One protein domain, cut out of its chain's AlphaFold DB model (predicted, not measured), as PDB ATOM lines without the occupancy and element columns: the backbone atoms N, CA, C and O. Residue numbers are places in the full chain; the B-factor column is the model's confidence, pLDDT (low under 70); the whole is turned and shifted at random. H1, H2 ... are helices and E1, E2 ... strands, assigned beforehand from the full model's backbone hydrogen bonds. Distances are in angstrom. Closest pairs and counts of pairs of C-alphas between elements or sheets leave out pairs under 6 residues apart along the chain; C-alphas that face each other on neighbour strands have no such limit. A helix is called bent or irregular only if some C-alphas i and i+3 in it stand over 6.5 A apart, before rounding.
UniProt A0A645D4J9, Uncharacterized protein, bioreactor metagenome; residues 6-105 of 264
ATOM      1  N   ARG A   6     -25.859  -2.826 -42.239       94.62
ATOM      2  CA  ARG A   6     -26.604  -1.896 -43.089       94.62
ATOM      3  C   ARG A   6     -26.243  -2.117 -44.553       94.62
ATOM      4  O   ARG A   6     -25.070  -2.243 -44.886       94.62
ATOM      5  N   MET A   7     -27.258  -2.126 -45.408       95.50
ATOM      6  CA  MET A   7     -27.127  -2.132 -46.859       95.50
ATOM      7  C   MET A   7     -27.940  -0.976 -47.438       95.50
ATOM      8  O   MET A   7     -29.134  -0.887 -47.161       95.50
ATOM      9  N   ASP A   8     -27.306  -0.147 -48.262       94.25
ATOM     10  CA  ASP A   8     -27.956   0.856 -49.105       94.25
ATOM     11  C   ASP A   8     -27.754   0.435 -50.570       94.25
ATOM     12  O   ASP A   8     -26.622   0.365 -51.049       94.25
ATOM     13  N   LEU A   9     -28.837   0.095 -51.268       92.38
ATOM     14  CA  LEU A   9     -28.798  -0.451 -52.625       92.38
ATOM     15  C   LEU A   9     -29.685   0.374 -53.563       92.38
ATOM     16  O   LEU A   9     -30.900   0.441 -53.381       92.38
ATOM     17  N   MET A  10     -29.080   0.969 -54.593       92.56
ATOM     18  CA  MET A  10     -29.822   1.586 -55.694       92.56
ATOM     19  C   MET A  10     -30.349   0.493 -56.627       92.56
ATOM     20  O   MET A  10     -29.573  -0.318 -57.131       92.56
ATOM     21  N   LEU A  11     -31.661   0.466 -56.842       91.56
ATOM     22  CA  LEU A  11     -32.342  -0.504 -57.696       91.56
ATOM     23  C   LEU A  11     -32.535   0.065 -59.104       91.56
ATOM     24  O   LEU A  11     -32.727   1.269 -59.277       91.56
ATOM     25  N   ASP A  12     -32.600  -0.811 -60.108       90.50
ATOM     26  CA  ASP A  12     -32.867  -0.427 -61.505       90.50
ATOM     27  C   ASP A  12     -34.226   0.274 -61.686       90.50
ATOM     28  O   ASP A  12     -34.432   1.029 -62.635       90.50
ATOM     29  N   SER A  13     -35.157   0.060 -60.752       90.00
ATOM     30  CA  SER A  13     -36.458   0.732 -60.685       90.00
ATOM     31  C   SER A  13     -36.375   2.207 -60.260       90.00
ATOM     32  O   SER A  13     -37.393   2.897 -60.254       90.00
ATOM     33  N   GLY A  14     -35.186   2.703 -59.895       88.94
ATOM     34  CA  GLY A  14     -34.954   4.067 -59.410       88.94
ATOM     35  C   GLY A  14     -35.206   4.256 -57.910       88.94
ATOM     36  O   GLY A  14     -35.007   5.352 -57.392       88.94
ATOM     37  N   TYR A  15     -35.626   3.206 -57.202       92.31
ATOM     38  CA  TYR A  15     -35.733   3.204 -55.745       92.31
ATOM     39  C   TYR A  15     -34.361   2.983 -55.102       92.31
ATOM     40  O   TYR A  15     -33.557   2.190 -55.583       92.31
ATOM     41  N   THR A  16     -34.128   3.599 -53.943       91.81
ATOM     42  CA  THR A  16     -33.055   3.170 -53.032       91.81
ATOM     43  C   THR A  16     -33.647   2.288 -51.940       91.81
ATOM     44  O   THR A  16     -34.483   2.756 -51.168       91.81
ATOM     45  N   LEU A  17     -33.229   1.021 -51.880       94.44
ATOM     46  CA  LEU A  17     -33.564   0.089 -50.806       94.44
ATOM     47  C   LEU A  17     -32.512   0.184 -49.700       94.44
ATOM     48  O   LEU A  17     -31.336  -0.093 -49.932       94.44
ATOM     49  N   VAL A  18     -32.955   0.506 -48.490       95.81
ATOM     50  CA  VAL A  18     -32.127   0.489 -47.285       95.81
ATOM     51  C   VAL A  18     -32.610  -0.621 -46.360       95.81
ATOM     52  O   VAL A  18     -33.792  -0.681 -46.010       95.81
ATOM     53  N   VAL A  19     -31.694  -1.495 -45.947       97.25
ATOM     54  CA  VAL A  19     -31.962  -2.571 -44.985       97.25
ATOM     55  C   VAL A  19     -30.980  -2.468 -43.830       97.25
ATOM     56  O   VAL A  19     -29.769  -2.485 -44.043       97.25
ATOM     57  N   LEU A  20     -31.498  -2.380 -42.606       96.62
ATOM     58  CA  LEU A  20     -30.710  -2.484 -41.382       96.62
ATOM     59  C   LEU A  20     -31.111  -3.770 -40.673       96.62
ATOM     60  O   LEU A  20     -32.265  -3.921 -40.279       96.62
ATOM     61  N   TYR A  21     -30.164  -4.682 -40.496       97.19
ATOM     62  CA  TYR A  21     -30.362  -5.923 -39.761       97.19
ATOM     63  C   TYR A  21     -29.627  -5.869 -38.422       97.19
ATOM     64  O   TYR A  21     -28.420  -5.625 -38.374       97.19
ATOM     65  N   TYR A  22     -30.364  -6.100 -37.338       95.44
ATOM     66  CA  TYR A  22     -29.891  -6.098 -35.956       95.44
ATOM     67  C   TYR A  22     -29.938  -7.528 -35.396       95.44
ATOM     68  O   TYR A  22     -30.976  -7.926 -34.856       95.44
ATOM     69  N   PRO A  23     -28.840  -8.305 -35.476       93.62
ATOM     70  CA  PRO A  23     -28.830  -9.701 -35.032       93.62
ATOM     71  C   PRO A  23     -29.133  -9.871 -33.540       93.62
ATOM     72  O   PRO A  23     -29.788 -10.828 -33.147       93.62
ATOM     73  N   GLU A  24     -28.705  -8.924 -32.698       92.69
ATOM     74  CA  GLU A  24     -28.866  -9.003 -31.234       92.69
ATOM     75  C   GLU A  24     -30.327  -8.999 -30.771       92.69
ATOM     76  O   GLU A  24     -30.646  -9.544 -29.716       92.69
ATOM     77  N   ILE A  25     -31.205  -8.374 -31.554       92.75
ATOM     78  CA  ILE A  25     -32.639  -8.265 -31.266       92.75
ATOM     79  C   ILE A  25     -33.493  -8.900 -32.364       92.75
ATOM     80  O   ILE A  25     -34.706  -8.709 -32.376       92.75
ATOM     81  N   SER A  26     -32.866  -9.633 -33.291       94.25
ATOM     82  CA  SER A  26     -33.511 -10.280 -34.435       94.25
ATOM     83  C   SER A  26     -34.463  -9.350 -35.195       94.25
ATOM     84  O   SER A  26     -35.593  -9.729 -35.492       94.25
ATOM     85  N   ALA A  27     -34.037  -8.123 -35.495       95.94
ATOM     86  CA  ALA A  27     -34.897  -7.123 -36.129       95.94
ATOM     87  C   ALA A  27     -34.340  -6.644 -37.469       95.94
ATOM     88  O   ALA A  27     -33.137  -6.433 -37.616       95.94
ATOM     89  N   TYR A  28     -35.238  -6.412 -38.419       97.25
ATOM     90  CA  TYR A  28     -34.958  -5.725 -39.672       97.25
ATOM     91  C   TYR A  28     -35.692  -4.389 -39.698       97.25
ATOM     92  O   TYR A  28     -36.864  -4.322 -39.336       97.25
ATOM     93  N   VAL A  29     -35.023  -3.347 -40.178       96.12
ATOM     94  CA  VAL A  29     -35.644  -2.080 -40.568       96.12
ATOM     95  C   VAL A  29     -35.506  -1.952 -42.074       96.12
ATOM     96  O   VAL A  29     -34.399  -2.041 -42.604       96.12
ATOM     97  N   PHE A  30     -36.626  -1.735 -42.750       96.19
ATOM     98  CA  PHE A  30     -36.673  -1.556 -44.193       96.19
ATOM     99  C   PHE A  30     -37.080  -0.134 -44.515       96.19
ATOM    100  O   PHE A  30     -38.083   0.356 -43.992       96.19
ATOM    101  N   GLN A  31     -36.327   0.506 -45.403       94.62
ATOM    102  CA  GLN A  31     -36.675   1.814 -45.932       94.62
ATOM    103  C   GLN A  31     -36.575   1.812 -47.454       94.62
ATOM    104  O   GLN A  31     -35.689   1.185 -48.034       94.62
ATOM    105  N   MET A  32     -37.493   2.522 -48.099       91.50
ATOM    106  CA  MET A  32     -37.394   2.853 -49.520       91.50
ATOM    107  C   MET A  32     -37.816   4.297 -49.727       91.50
ATOM    108  O   MET A  32     -38.793   4.743 -49.125       91.50
ATOM    109  N   ASN A  33     -37.106   4.992 -50.611       82.06
ATOM    110  CA  ASN A  33     -37.417   6.362 -50.999       82.06
ATOM    111  C   ASN A  33     -37.499   6.470 -52.525       82.06
ATOM    112  O   ASN A  33     -36.634   5.941 -53.225       82.06
ATOM    113  N   ILE A  34     -38.517   7.174 -53.026       82.69
ATOM    114  CA  ILE A  34     -38.605   7.624 -54.422       82.69
ATOM    115  C   ILE A  34     -39.468   8.888 -54.504       82.69
ATOM    116  O   ILE A  34     -40.512   8.944 -53.868       82.69
ATOM    117  N   ASN A  35     -39.076   9.900 -55.285       77.00
ATOM    118  CA  ASN A  35     -39.910  11.081 -55.587       77.00
ATOM    119  C   ASN A  35     -40.599  11.742 -54.362       77.00
ATOM    120  O   ASN A  35     -41.743  12.180 -54.457       77.00
ATOM    121  N   GLY A  36     -39.929  11.788 -53.204       72.25
ATOM    122  CA  GLY A  36     -40.484  12.339 -51.957       72.25
ATOM    123  C   GLY A  36     -41.433  11.405 -51.187       72.25
ATOM    124  O   GLY A  36     -41.857  11.736 -50.083       72.25
ATOM    125  N   GLU A  37     -41.741  10.220 -51.716       79.19
ATOM    126  CA  GLU A  37     -42.423   9.157 -50.988       79.19
ATOM    127  C   GLU A  37     -41.435   8.292 -50.205       79.19
ATOM    128  O   GLU A  37     -40.504   7.717 -50.773       79.19
ATOM    129  N   GLN A  38     -41.699   8.144 -48.907       86.56
ATOM    130  CA  GLN A  38     -40.926   7.293 -48.008       86.56
ATOM    131  C   GLN A  38     -41.752   6.102 -47.510       86.56
ATOM    132  O   GLN A  38     -42.936   6.228 -47.174       86.56
ATOM    133  N   MET A  39     -41.084   4.957 -47.427       89.81
ATOM    134  CA  MET A  39     -41.497   3.757 -46.711       89.81
ATOM    135  C   MET A  39     -40.514   3.513 -45.568       89.81
ATOM    136  O   MET A  39     -39.307   3.590 -45.778       89.81
ATOM    137  N   ASN A  40     -41.024   3.199 -44.378       93.50
ATOM    138  CA  ASN A  40     -40.222   2.768 -43.235       93.50
ATOM    139  C   ASN A  40     -41.047   1.807 -42.372       93.50
ATOM    140  O   ASN A  40     -42.139   2.169 -41.928       93.50
ATOM    141  N   TYR A  41     -40.549   0.592 -42.152       94.50
ATOM    142  CA  TYR A  41     -41.158  -0.354 -41.222       94.50
ATOM    143  C   TYR A  41     -40.135  -1.285 -40.580       94.50
ATOM    144  O   TYR A  41     -39.034  -1.484 -41.097       94.50
ATOM    145  N   ILE A  42     -40.533  -1.882 -39.454       95.88
ATOM    146  CA  ILE A  42     -39.724  -2.853 -38.713       95.88
ATOM    147  C   ILE A  42     -40.360  -4.235 -38.824       95.88
ATOM    148  O   ILE A  42     -41.575  -4.378 -38.685       95.88
ATOM    149  N   TYR A  43     -39.533  -5.249 -39.038       96.56
ATOM    150  CA  TYR A  43     -39.892  -6.655 -38.919       96.56
ATOM    151  C   TYR A  43     -39.087  -7.287 -37.784       96.56
ATOM    152  O   TYR A  43     -37.856  -7.283 -37.814       96.56
ATOM    153  N   ASN A  44     -39.774  -7.832 -36.785       95.25
ATOM    154  CA  ASN A  44     -39.158  -8.616 -35.726       95.25
ATOM    155  C   ASN A  44     -39.153 -10.091 -36.145       95.25
ATOM    156  O   ASN A  44     -40.180 -10.767 -36.134       95.25
ATOM    157  N   ALA A  45     -37.985 -10.603 -36.512       93.69
ATOM    158  CA  ALA A  45     -37.807 -11.991 -36.913       93.69
ATOM    159  C   ALA A  45     -37.907 -12.972 -35.731       93.69
ATOM    160  O   ALA A  45     -38.094 -14.165 -35.965       93.69
ATOM    161  N   ALA A  46     -37.814 -12.510 -34.474       92.94
ATOM    162  CA  ALA A  46     -37.965 -13.387 -33.310       92.94
ATOM    163  C   ALA A  46     -39.408 -13.883 -33.120       92.94
ATOM    164  O   ALA A  46     -39.608 -15.018 -32.687       92.94
ATOM    165  N   ASP A  47     -40.404 -13.049 -33.428       94.31
ATOM    166  CA  ASP A  47     -41.828 -13.364 -33.232       94.31
ATOM    167  C   ASP A  47     -42.684 -13.220 -34.504       94.31
ATOM    168  O   ASP A  47     -43.878 -13.524 -34.490       94.31
ATOM    169  N   GLY A  48     -42.080 -12.803 -35.619       92.88
ATOM    170  CA  GLY A  48     -42.741 -12.640 -36.909       92.88
ATOM    171  C   GLY A  48     -43.622 -11.391 -37.011       92.88
ATOM    172  O   GLY A  48     -44.418 -11.293 -37.949       92.88
ATOM    173  N   THR A  49     -43.526 -10.454 -36.063       93.81
ATOM    174  CA  THR A  49     -44.372  -9.256 -36.035       93.81
ATOM    175  C   THR A  49     -43.822  -8.122 -36.897       93.81
ATOM    176  O   THR A  49     -42.619  -7.990 -37.124       93.81
ATOM    177  N   PHE A  50     -44.731  -7.270 -37.373       93.06
ATOM    178  CA  PHE A  50     -44.400  -6.069 -38.131       93.06
ATOM    179  C   PHE A  50     -44.843  -4.835 -37.354       93.06
ATOM    180  O   PHE A  50     -46.005  -4.732 -36.961       93.06
ATOM    181  N   MET A  51     -43.943  -3.866 -37.197       91.62
ATOM    182  CA  MET A  51     -44.306  -2.510 -36.800       91.62
ATOM    183  C   MET A  51     -44.443  -1.671 -38.062       91.62
ATOM    184  O   MET A  51     -43.486  -1.080 -38.563       91.62
ATOM    185  N   VAL A  52     -45.659  -1.677 -38.590       85.50
ATOM    186  CA  VAL A  52     -46.093  -0.904 -39.750       85.50
ATOM    187  C   VAL A  52     -47.307  -0.114 -39.287       85.50
ATOM    188  O   VAL A  52     -48.197  -0.689 -38.656       85.50
ATOM    189  N   ASP A  53     -47.372   1.183 -39.586       77.62
ATOM    190  CA  ASP A  53     -48.635   1.909 -39.435       77.62
ATOM    191  C   ASP A  53     -49.679   1.214 -40.317       77.62
ATOM    192  O   ASP A  53     -49.499   1.105 -41.529       77.62
ATOM    193  N   SER A  54     -50.759   0.710 -39.715       66.06
ATOM    194  CA  SER A  54     -51.774  -0.076 -40.420       66.06
ATOM    195  C   SER A  54     -52.365   0.662 -41.622       66.06
ATOM    196  O   SER A  54     -52.723   0.016 -42.602       66.06
ATOM    197  N   ASN A  55     -52.399   2.000 -41.590       76.88
ATOM    198  CA  ASN A  55     -52.876   2.815 -42.711       76.88
ATOM    199  C   ASN A  55     -51.909   2.828 -43.909       76.88
ATOM    200  O   ASN A  55     -52.279   3.256 -44.998       76.88
ATOM    201  N   ASN A  56     -50.677   2.352 -43.721       85.00
ATOM    202  CA  ASN A  56     -49.608   2.376 -44.712       85.00
ATOM    203  C   ASN A  56     -49.239   0.993 -45.266       85.00
ATOM    204  O   ASN A  56     -48.479   0.930 -46.230       85.00
ATOM    205  N   ARG A  57     -49.780  -0.113 -44.732       90.62
ATOM    206  CA  ARG A  57     -49.385  -1.469 -45.160       90.62
ATOM    207  C   ARG A  57     -49.574  -1.706 -46.660       90.62
ATOM    208  O   ARG A  57     -48.608  -2.024 -47.341       90.62
ATOM    209  N   GLU A  58     -50.782  -1.504 -47.188       91.75
ATOM    210  CA  GLU A  58     -51.062  -1.710 -48.622       91.75
ATOM    211  C   GLU A  58     -50.215  -0.791 -49.516       91.75
ATOM    212  O   GLU A  58     -49.803  -1.166 -50.616       91.75
ATOM    213  N   ARG A  59     -49.933   0.431 -49.043       91.62
ATOM    214  CA  ARG A  59     -49.046   1.372 -49.732       91.62
ATOM    215  C   ARG A  59     -47.614   0.834 -49.781       91.62
ATOM    216  O   ARG A  59     -47.007   0.873 -50.846       91.62
ATOM    217  N   PHE A  60     -47.097   0.310 -48.673       93.25
ATOM    218  CA  PHE A  60     -45.749  -0.257 -48.594       93.25
ATOM    219  C   PHE A  60     -45.611  -1.514 -49.450       93.25
ATOM    220  O   PHE A  60     -44.653  -1.627 -50.206       93.25
ATOM    221  N   GLU A  61     -46.597  -2.409 -49.428       93.81
ATOM    222  CA  GLU A  61     -46.608  -3.594 -50.294       93.81
ATOM    223  C   GLU A  61     -46.578  -3.201 -51.786       93.81
ATOM    224  O   GLU A  61     -45.828  -3.784 -52.574       93.81
ATOM    225  N   ARG A  62     -47.304  -2.141 -52.177       92.50
ATOM    226  CA  ARG A  62     -47.249  -1.590 -53.541       92.50
ATOM    227  C   ARG A  62     -45.881  -1.004 -53.884       92.50
ATOM    228  O   ARG A  62     -45.394  -1.244 -54.983       92.50
ATOM    229  N   MET A  63     -45.268  -0.248 -52.970       93.06
ATOM    230  CA  MET A  63     -43.926   0.312 -53.173       93.06
ATOM    231  C   MET A  63     -42.883  -0.795 -53.340       93.06
ATOM    232  O   MET A  63     -42.089  -0.733 -54.269       93.06
ATOM    233  N   ILE A  64     -42.931  -1.838 -52.508       94.31
ATOM    234  CA  ILE A  64     -42.028  -2.991 -52.611       94.31
ATOM    235  C   ILE A  64     -42.215  -3.706 -53.950       94.31
ATOM    236  O   ILE A  64     -41.231  -4.000 -54.621       94.31
ATOM    237  N   THR A  65     -43.460  -3.932 -54.371       94.62
ATOM    238  CA  THR A  65     -43.757  -4.569 -55.665       94.62
ATOM    239  C   THR A  65     -43.270  -3.712 -56.838       94.62
ATOM    240  O   THR A  65     -42.725  -4.235 -57.804       94.62
ATOM    241  N   ALA A  66     -43.418  -2.386 -56.759       93.50
ATOM    242  CA  ALA A  66     -42.899  -1.472 -57.777       93.50
ATOM    243  C   ALA A  66     -41.360  -1.442 -57.807       93.50
ATOM    244  O   ALA A  66     -40.768  -1.320 -58.876       93.50
ATOM    245  N   ALA A  67     -40.723  -1.566 -56.641       93.00
ATOM    246  CA  ALA A  67     -39.275  -1.511 -56.504       93.00
ATOM    247  C   ALA A  67     -38.582  -2.820 -56.915       93.00
ATOM    248  O   ALA A  67     -37.555  -2.765 -57.591       93.00
ATOM    249  N   LEU A  68     -39.125  -3.970 -56.501       93.31
ATOM    250  CA  LEU A  68     -38.504  -5.298 -56.625       93.31
ATOM    251  C   LEU A  68     -39.159  -6.194 -57.690       93.31
ATOM    252  O   LEU A  68     -38.602  -7.236 -58.027       93.31
ATOM    253  N   GLY A  69     -40.317  -5.797 -58.223       91.00
ATOM    254  CA  GLY A  69     -41.132  -6.614 -59.122       91.00
ATOM    255  C   GLY A  69     -42.088  -7.561 -58.390       91.00
ATOM    256  O   GLY A  69     -42.187  -7.563 -57.160       91.00
ATOM    257  N   GLU A  70     -42.826  -8.364 -59.163       86.06
ATOM    258  CA  GLU A  70     -43.669  -9.430 -58.610       86.06
ATOM    259  C   GLU A  70     -42.799 -10.480 -57.904       86.06
ATOM    260  O   GLU A  70     -41.752 -10.890 -58.407       86.06
ATOM    261  N   THR A  71     -43.239 -10.911 -56.724       81.75
ATOM    262  CA  THR A  71     -42.513 -11.839 -55.853       81.75
ATOM    263  C   THR A  71     -43.430 -12.972 -55.410       81.75
ATOM    264  O   THR A  71     -44.609 -12.752 -55.140       81.75
ATOM    265  N   ASP A  72     -42.870 -14.175 -55.274       82.62
ATOM    266  CA  ASP A  72     -43.558 -15.341 -54.707       82.62
ATOM    267  C   ASP A  72     -43.599 -15.316 -53.161       82.62
ATOM    268  O   ASP A  72     -43.962 -16.305 -52.522       82.62
ATOM    269  N   ALA A  73     -43.189 -14.209 -52.527       83.88
ATOM    270  CA  ALA A  73     -43.200 -14.080 -51.075       83.88
ATOM    271  C   ALA A  73     -44.633 -14.144 -50.515       83.88
ATOM    272  O   ALA A  73     -45.491 -13.341 -50.879       83.88
ATOM    273  N   GLU A  74     -44.873 -15.035 -49.544       85.31
ATOM    274  CA  GLU A  74     -46.169 -15.147 -48.846       85.31
ATOM    275  C   GLU A  74     -46.594 -13.831 -48.172       85.31
ATOM    276  O   GLU A  74     -47.783 -13.556 -48.005       85.31
ATOM    277  N   ASN A  75     -45.619 -13.005 -47.788       92.75
ATOM    278  CA  ASN A  75     -45.830 -11.649 -47.309       92.75
ATOM    279  C   ASN A  75     -44.863 -10.705 -48.027       92.75
ATOM    280  O   ASN A  75     -43.649 -10.796 -47.843       92.75
ATOM    281  N   ILE A  76     -45.413  -9.771 -48.805       94.88
ATOM    282  CA  ILE A  76     -44.649  -8.816 -49.620       94.88
ATOM    283  C   ILE A  76     -43.688  -7.982 -48.756       94.88
ATOM    284  O   ILE A  76     -42.585  -7.668 -49.195       94.88
ATOM    285  N   LEU A  77     -44.032  -7.706 -47.493       95.00
ATOM    286  CA  LEU A  77     -43.151  -6.991 -46.560       95.00
ATOM    287  C   LEU A  77     -41.852  -7.754 -46.217       95.00
ATOM    288  O   LEU A  77     -40.956  -7.183 -45.601       95.00
ATOM    289  N   LEU A  78     -41.723  -9.031 -46.586       95.88
ATOM    290  CA  LEU A  78     -40.494  -9.818 -46.416       95.88
ATOM    291  C   LEU A  78     -39.651  -9.908 -47.692       95.88
ATOM    292  O   LEU A  78     -38.515 -10.377 -47.631       95.88
ATOM    293  N   ALA A  79     -40.163  -9.442 -48.834       96.25
ATOM    294  CA  ALA A  79     -39.470  -9.514 -50.121       96.25
ATOM    295  C   ALA A  79     -38.070  -8.860 -50.148       96.25
ATOM    296  O   ALA A  79     -37.222  -9.339 -50.900       96.25
ATOM    297  N   PRO A  80     -37.757  -7.829 -49.333       96.12
ATOM    298  CA  PRO A  80     -36.394  -7.299 -49.285       96.12
ATOM    299  C   PRO A  80     -35.358  -8.219 -48.610       96.12
ATOM    300  O   PRO A  80     -34.162  -8.024 -48.820       96.12
ATOM    301  N   ILE A  81     -35.768  -9.211 -47.802       96.00
ATOM    302  CA  ILE A  81     -34.831 -10.074 -47.051       96.00
ATOM    303  C   ILE A  81     -33.948 -10.925 -47.977       96.00
ATOM    304  O   ILE A  81     -32.731 -10.910 -47.778       96.00
ATOM    305  N   PRO A  82     -34.488 -11.649 -48.981       94.94
ATOM    306  CA  PRO A  82     -33.657 -12.371 -49.942       94.94
ATOM    307  C   PRO A  82     -32.642 -11.464 -50.638       94.94
ATOM    308  O   PRO A  82     -31.464 -11.797 -50.663       94.94
ATOM    309  N   ILE A  83     -33.062 -10.278 -51.094       95.44
ATOM    310  CA  ILE A  83     -32.174  -9.307 -51.751       95.44
ATOM    311  C   ILE A  83     -31.018  -8.911 -50.831       95.44
ATOM    312  O   ILE A  83     -29.863  -8.916 -51.251       95.44
ATOM    313  N   PHE A  84     -31.312  -8.610 -49.565       97.00
ATOM    314  CA  PHE A  84     -30.298  -8.293 -48.565       97.00
ATOM    315  C   PHE A  84     -29.321  -9.456 -48.347       97.00
ATOM    316  O   PHE A  84     -28.110  -9.278 -48.468       97.00
ATOM    317  N   ASN A  85     -29.836 -10.655 -48.069       96.50
ATOM    318  CA  ASN A  85     -29.006 -11.826 -47.790       96.50
ATOM    319  C   ASN A  85     -28.136 -12.217 -48.989       96.50
ATOM    320  O   ASN A  85     -26.943 -12.469 -48.820       96.50
ATOM    321  N   ASP A  86     -28.711 -12.218 -50.192       96.44
ATOM    322  CA  ASP A  86     -28.004 -12.545 -51.426       96.44
ATOM    323  C   ASP A  86     -26.933 -11.502 -51.732       96.44
ATOM    324  O   ASP A  86     -25.810 -11.865 -52.069       96.44
ATOM    325  N   THR A  87     -27.226 -10.212 -51.540       96.50
ATOM    326  CA  THR A  87     -26.244  -9.139 -51.758       96.50
ATOM    327  C   THR A  87     -25.056  -9.270 -50.808       96.50
ATOM    328  O   THR A  87     -23.906  -9.203 -51.247       96.50
ATOM    329  N   ILE A  88     -25.304  -9.515 -49.516       96.75
ATOM    330  CA  ILE A  88     -24.241  -9.733 -48.526       96.75
ATOM    331  C   ILE A  88     -23.423 -10.984 -48.875       96.75
ATOM    332  O   ILE A  88     -22.191 -10.927 -48.903       96.75
ATOM    333  N   GLN A  89     -24.086 -12.087 -49.224       96.44
ATOM    334  CA  GLN A  89     -23.427 -13.340 -49.591       96.44
ATOM    335  C   GLN A  89     -22.610 -13.215 -50.885       96.44
ATOM    336  O   GLN A  89     -21.499 -13.738 -50.952       96.44
ATOM    337  N   MET A  90     -23.118 -12.527 -51.908       95.69
ATOM    338  CA  MET A  90     -22.408 -12.304 -53.172       95.69
ATOM    339  C   MET A  90     -21.208 -11.370 -52.999       95.69
ATOM    340  O   MET A  90     -20.175 -11.587 -53.629       95.69
ATOM    341  N   THR A  91     -21.329 -10.355 -52.139       95.06
ATOM    342  CA  THR A  91     -20.287  -9.336 -51.939       95.06
ATOM    343  C   THR A  91     -19.175  -9.829 -51.018       95.06
ATOM    344  O   THR A  91     -17.996  -9.676 -51.327       95.06
ATOM    345  N   PHE A  92     -19.540 -10.432 -49.885       93.38
ATOM    346  CA  PHE A  92     -18.597 -10.782 -48.820       93.38
ATOM    347  C   PHE A  92     -18.353 -12.289 -48.688       93.38
ATOM    348  O   PHE A  92     -17.462 -12.701 -47.947       93.38
ATOM    349  N   GLY A  93     -19.128 -13.132 -49.376       95.69
ATOM    350  CA  GLY A  93     -19.013 -14.590 -49.278       95.69
ATOM    351  C   GLY A  93     -19.495 -15.175 -47.945       95.69
ATOM    352  O   GLY A  93     -19.274 -16.361 -47.696       95.69
ATOM    353  N   VAL A  94     -20.147 -14.377 -47.096       95.94
ATOM    354  CA  VAL A  94     -20.602 -14.743 -45.744       95.94
ATOM    355  C   VAL A  94     -22.057 -14.324 -45.517       95.94
ATOM    356  O   VAL A  94     -22.586 -13.499 -46.256       95.94
ATOM    357  N   THR A  95     -22.702 -14.854 -44.474       96.12
ATOM    358  CA  THR A  95     -24.046 -14.422 -44.055       96.12
ATOM    359  C   THR A  95     -24.004 -13.083 -43.315       96.12
ATOM    360  O   THR A  95     -22.956 -12.681 -42.810       96.12
ATOM    361  N   ALA A  96     -25.151 -12.412 -43.170       94.44
ATOM    362  CA  ALA A  96     -25.239 -11.175 -42.391       94.44
ATOM    363  C   ALA A  96     -24.863 -11.371 -40.908       94.44
ATOM    364  O   ALA A  96     -24.172 -10.528 -40.341       94.44
ATOM    365  N   ASP A  97     -25.222 -12.505 -40.293       94.81
ATOM    366  CA  ASP A  97     -24.793 -12.834 -38.923       94.81
ATOM    367  C   ASP A  97     -23.273 -13.023 -38.828       94.81
ATOM    368  O   ASP A  97     -22.641 -12.553 -37.884       94.81
ATOM    369  N   ALA A  98     -22.665 -13.694 -39.813       94.38
ATOM    370  CA  ALA A  98     -21.220 -13.889 -39.850       94.38
ATOM    371  C   ALA A  98     -20.478 -12.570 -40.102       94.38
ATOM    372  O   ALA A  98     -19.463 -12.325 -39.457       94.38
ATOM    373  N   LEU A  99     -21.008 -11.711 -40.981       93.06
ATOM    374  CA  LEU A  99     -20.502 -10.359 -41.215       93.06
ATOM    375  C   LEU A  99     -20.575  -9.509 -39.939       93.06
ATOM    376  O   LEU A  99     -19.609  -8.831 -39.607       93.06
ATOM    377  N   TYR A 100     -21.683  -9.588 -39.198       92.25
ATOM    378  CA  TYR A 100     -21.845  -8.914 -37.907       92.25
ATOM    379  C   TYR A 100     -20.869  -9.422 -36.839       92.25
ATOM    380  O   TYR A 100     -20.352  -8.641 -36.044       92.25
ATOM    381  N   ALA A 101     -20.631 -10.736 -36.808       91.06
ATOM    382  CA  ALA A 101     -19.762 -11.389 -35.835       91.06
ATOM    383  C   ALA A 101     -18.265 -11.213 -36.128       91.06
ATOM    384  O   ALA A 101     -17.440 -11.585 -35.286       91.06
ATOM    385  N   LEU A 102     -17.897 -10.672 -37.299       87.81
ATOM    386  CA  LEU A 102     -16.513 -10.296 -37.554       87.81
ATOM    387  C   LEU A 102     -16.049  -9.332 -36.458       87.81
ATOM    388  O   LEU A 102     -16.834  -8.496 -36.002       87.81
ATOM    389  N   PRO A 103     -14.784  -9.439 -36.012       78.94
ATOM    390  CA  PRO A 103     -14.239  -8.493 -35.061       78.94
ATOM    391  C   PRO A 103     -14.373  -7.100 -35.664       78.94
ATOM    392  O   PRO A 103     -13.672  -6.736 -36.606       78.94
ATOM    393  N   PHE A 104     -15.324  -6.342 -35.130       63.97
ATOM    394  CA  PHE A 104     -15.445  -4.933 -35.421       63.97
ATOM    395  C   PHE A 104     -14.281  -4.278 -34.701       63.97
ATOM    396  O   PHE A 104     -14.362  -4.021 -33.496       63.97
ATOM    397  N   ASP A 105     -13.173  -4.115 -35.414       49.88
ATOM    398  CA  ASP A 105     -12.017  -3.422 -34.887       49.88
ATOM    399  C   ASP A 105     -12.485  -2.007 -34.539       49.88
ATOM    400  O   ASP A 105     -12.829  -1.225 -35.418       49.88
TER     401      ASP A 105
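What this domain is: This is residues 6 to 105 of the 264 residues of an uncharacterized protein of bioreactor metagenome (UniProt A0A645D4J9). A twisted wall of five antiparallel strands, E1 to E5, is covered on one face by two helices that cross its strands: H1 over the part with E3 and E4, H2 over the part with E1 and E2. The opposite face is bare of named helices, and the short helix H3 follows H2 after a tight link, touches it, and only grazes the sheet with its residues 96 to 100. The printed part has 100 residues, with named elements in the order E1, E2, E3, E4, E5, H1, H2, H3; the sheet's order is also E1, E2, E3, E4, E5, and the class is mixed, helices and strands. The whole is compact, with a radius of gyration of the C-alphas of 13.7 A and spans of 40 by 31 by 27 A.

Where its parts are: E1 is residues 6 to 10, 13.5 A long, beginning at C-alpha 6 (-26.604, -1.896, -43.089). E2 is residues 16 to 22, 19.7 A; E3, residues 27 to 34, 23.8 A; E4, residues 37 to 44, 23.7 A; E5, residues 49 to 51, 6.8 A. H1 is residues 54 to 68, 21.6 A, and is irregular: C-alphas 55 and 58 are 7.7 A apart. H2 is residues 80 to 92, 18.1 A, beginning at C-alpha 80 (-36.394, -7.299, -49.285). H3, residues 96 to 101, is 8.5 A long and ends at C-alpha 101 (-19.762, -11.389, -35.835).

How they stand to each other: The strands form a meander, each the antiparallel neighbour of the one before, and each successive pair is a hairpin. E1 and E5 are the edge strands, and the strands' lines turn by 69 degrees from edge to edge. Within hydrogen-bond range are N 9 and O 17 of E1 and E2, 2.8 A; N 20 and O 29 of E2 and E3, 2.9 A; N 28 and O 43 of E3 and E4, 2.8 A; and N 51 and O 42 of E4 and E5, 2.8 A. H1 and H2 are on the same face, giving two layers, helices on one face of a sheet. H1 has a height over the sheet of 8.3 A and runs across the strands, at 73 degrees to E3 on the local plane; the closest C-alphas of H1 and E4 are those of Phe 60 and Met 39, 6.1 A. It lies over E3 and, only just, E4, with 3 C-alphas falling on E4. H2 has a height of 9.2 A and runs across the strands, at 81 degrees to E1 on the local plane; its Phe 84 and Val 19 of E2 have C-alphas 7.0 A apart, the closest of that pair. H1 and H2 are close but not clearly touching, their closest C-alphas being those of Ile 64 and Pro 80, 7.8 A. H3 touches H2 at a steep tilt of 55 degrees, with Ala 96 and Ile 88 closest, 6.4 A between C-alphas, and only grazes the sheet. Every O i to N i+4 pair is within hydrogen-bond range in H2 and H3, and 9 of 11 in H1.

The domain as a whole: The C-alphas farthest apart are those of Asn 55 and Asp 105, 42.1 A. The printed part has no cut. The link from H1 to H2, 11 residues, is long; the other links are tight. Mean pLDDT of the printed part is 91.0, with residues 54, 104 and 105 under 70.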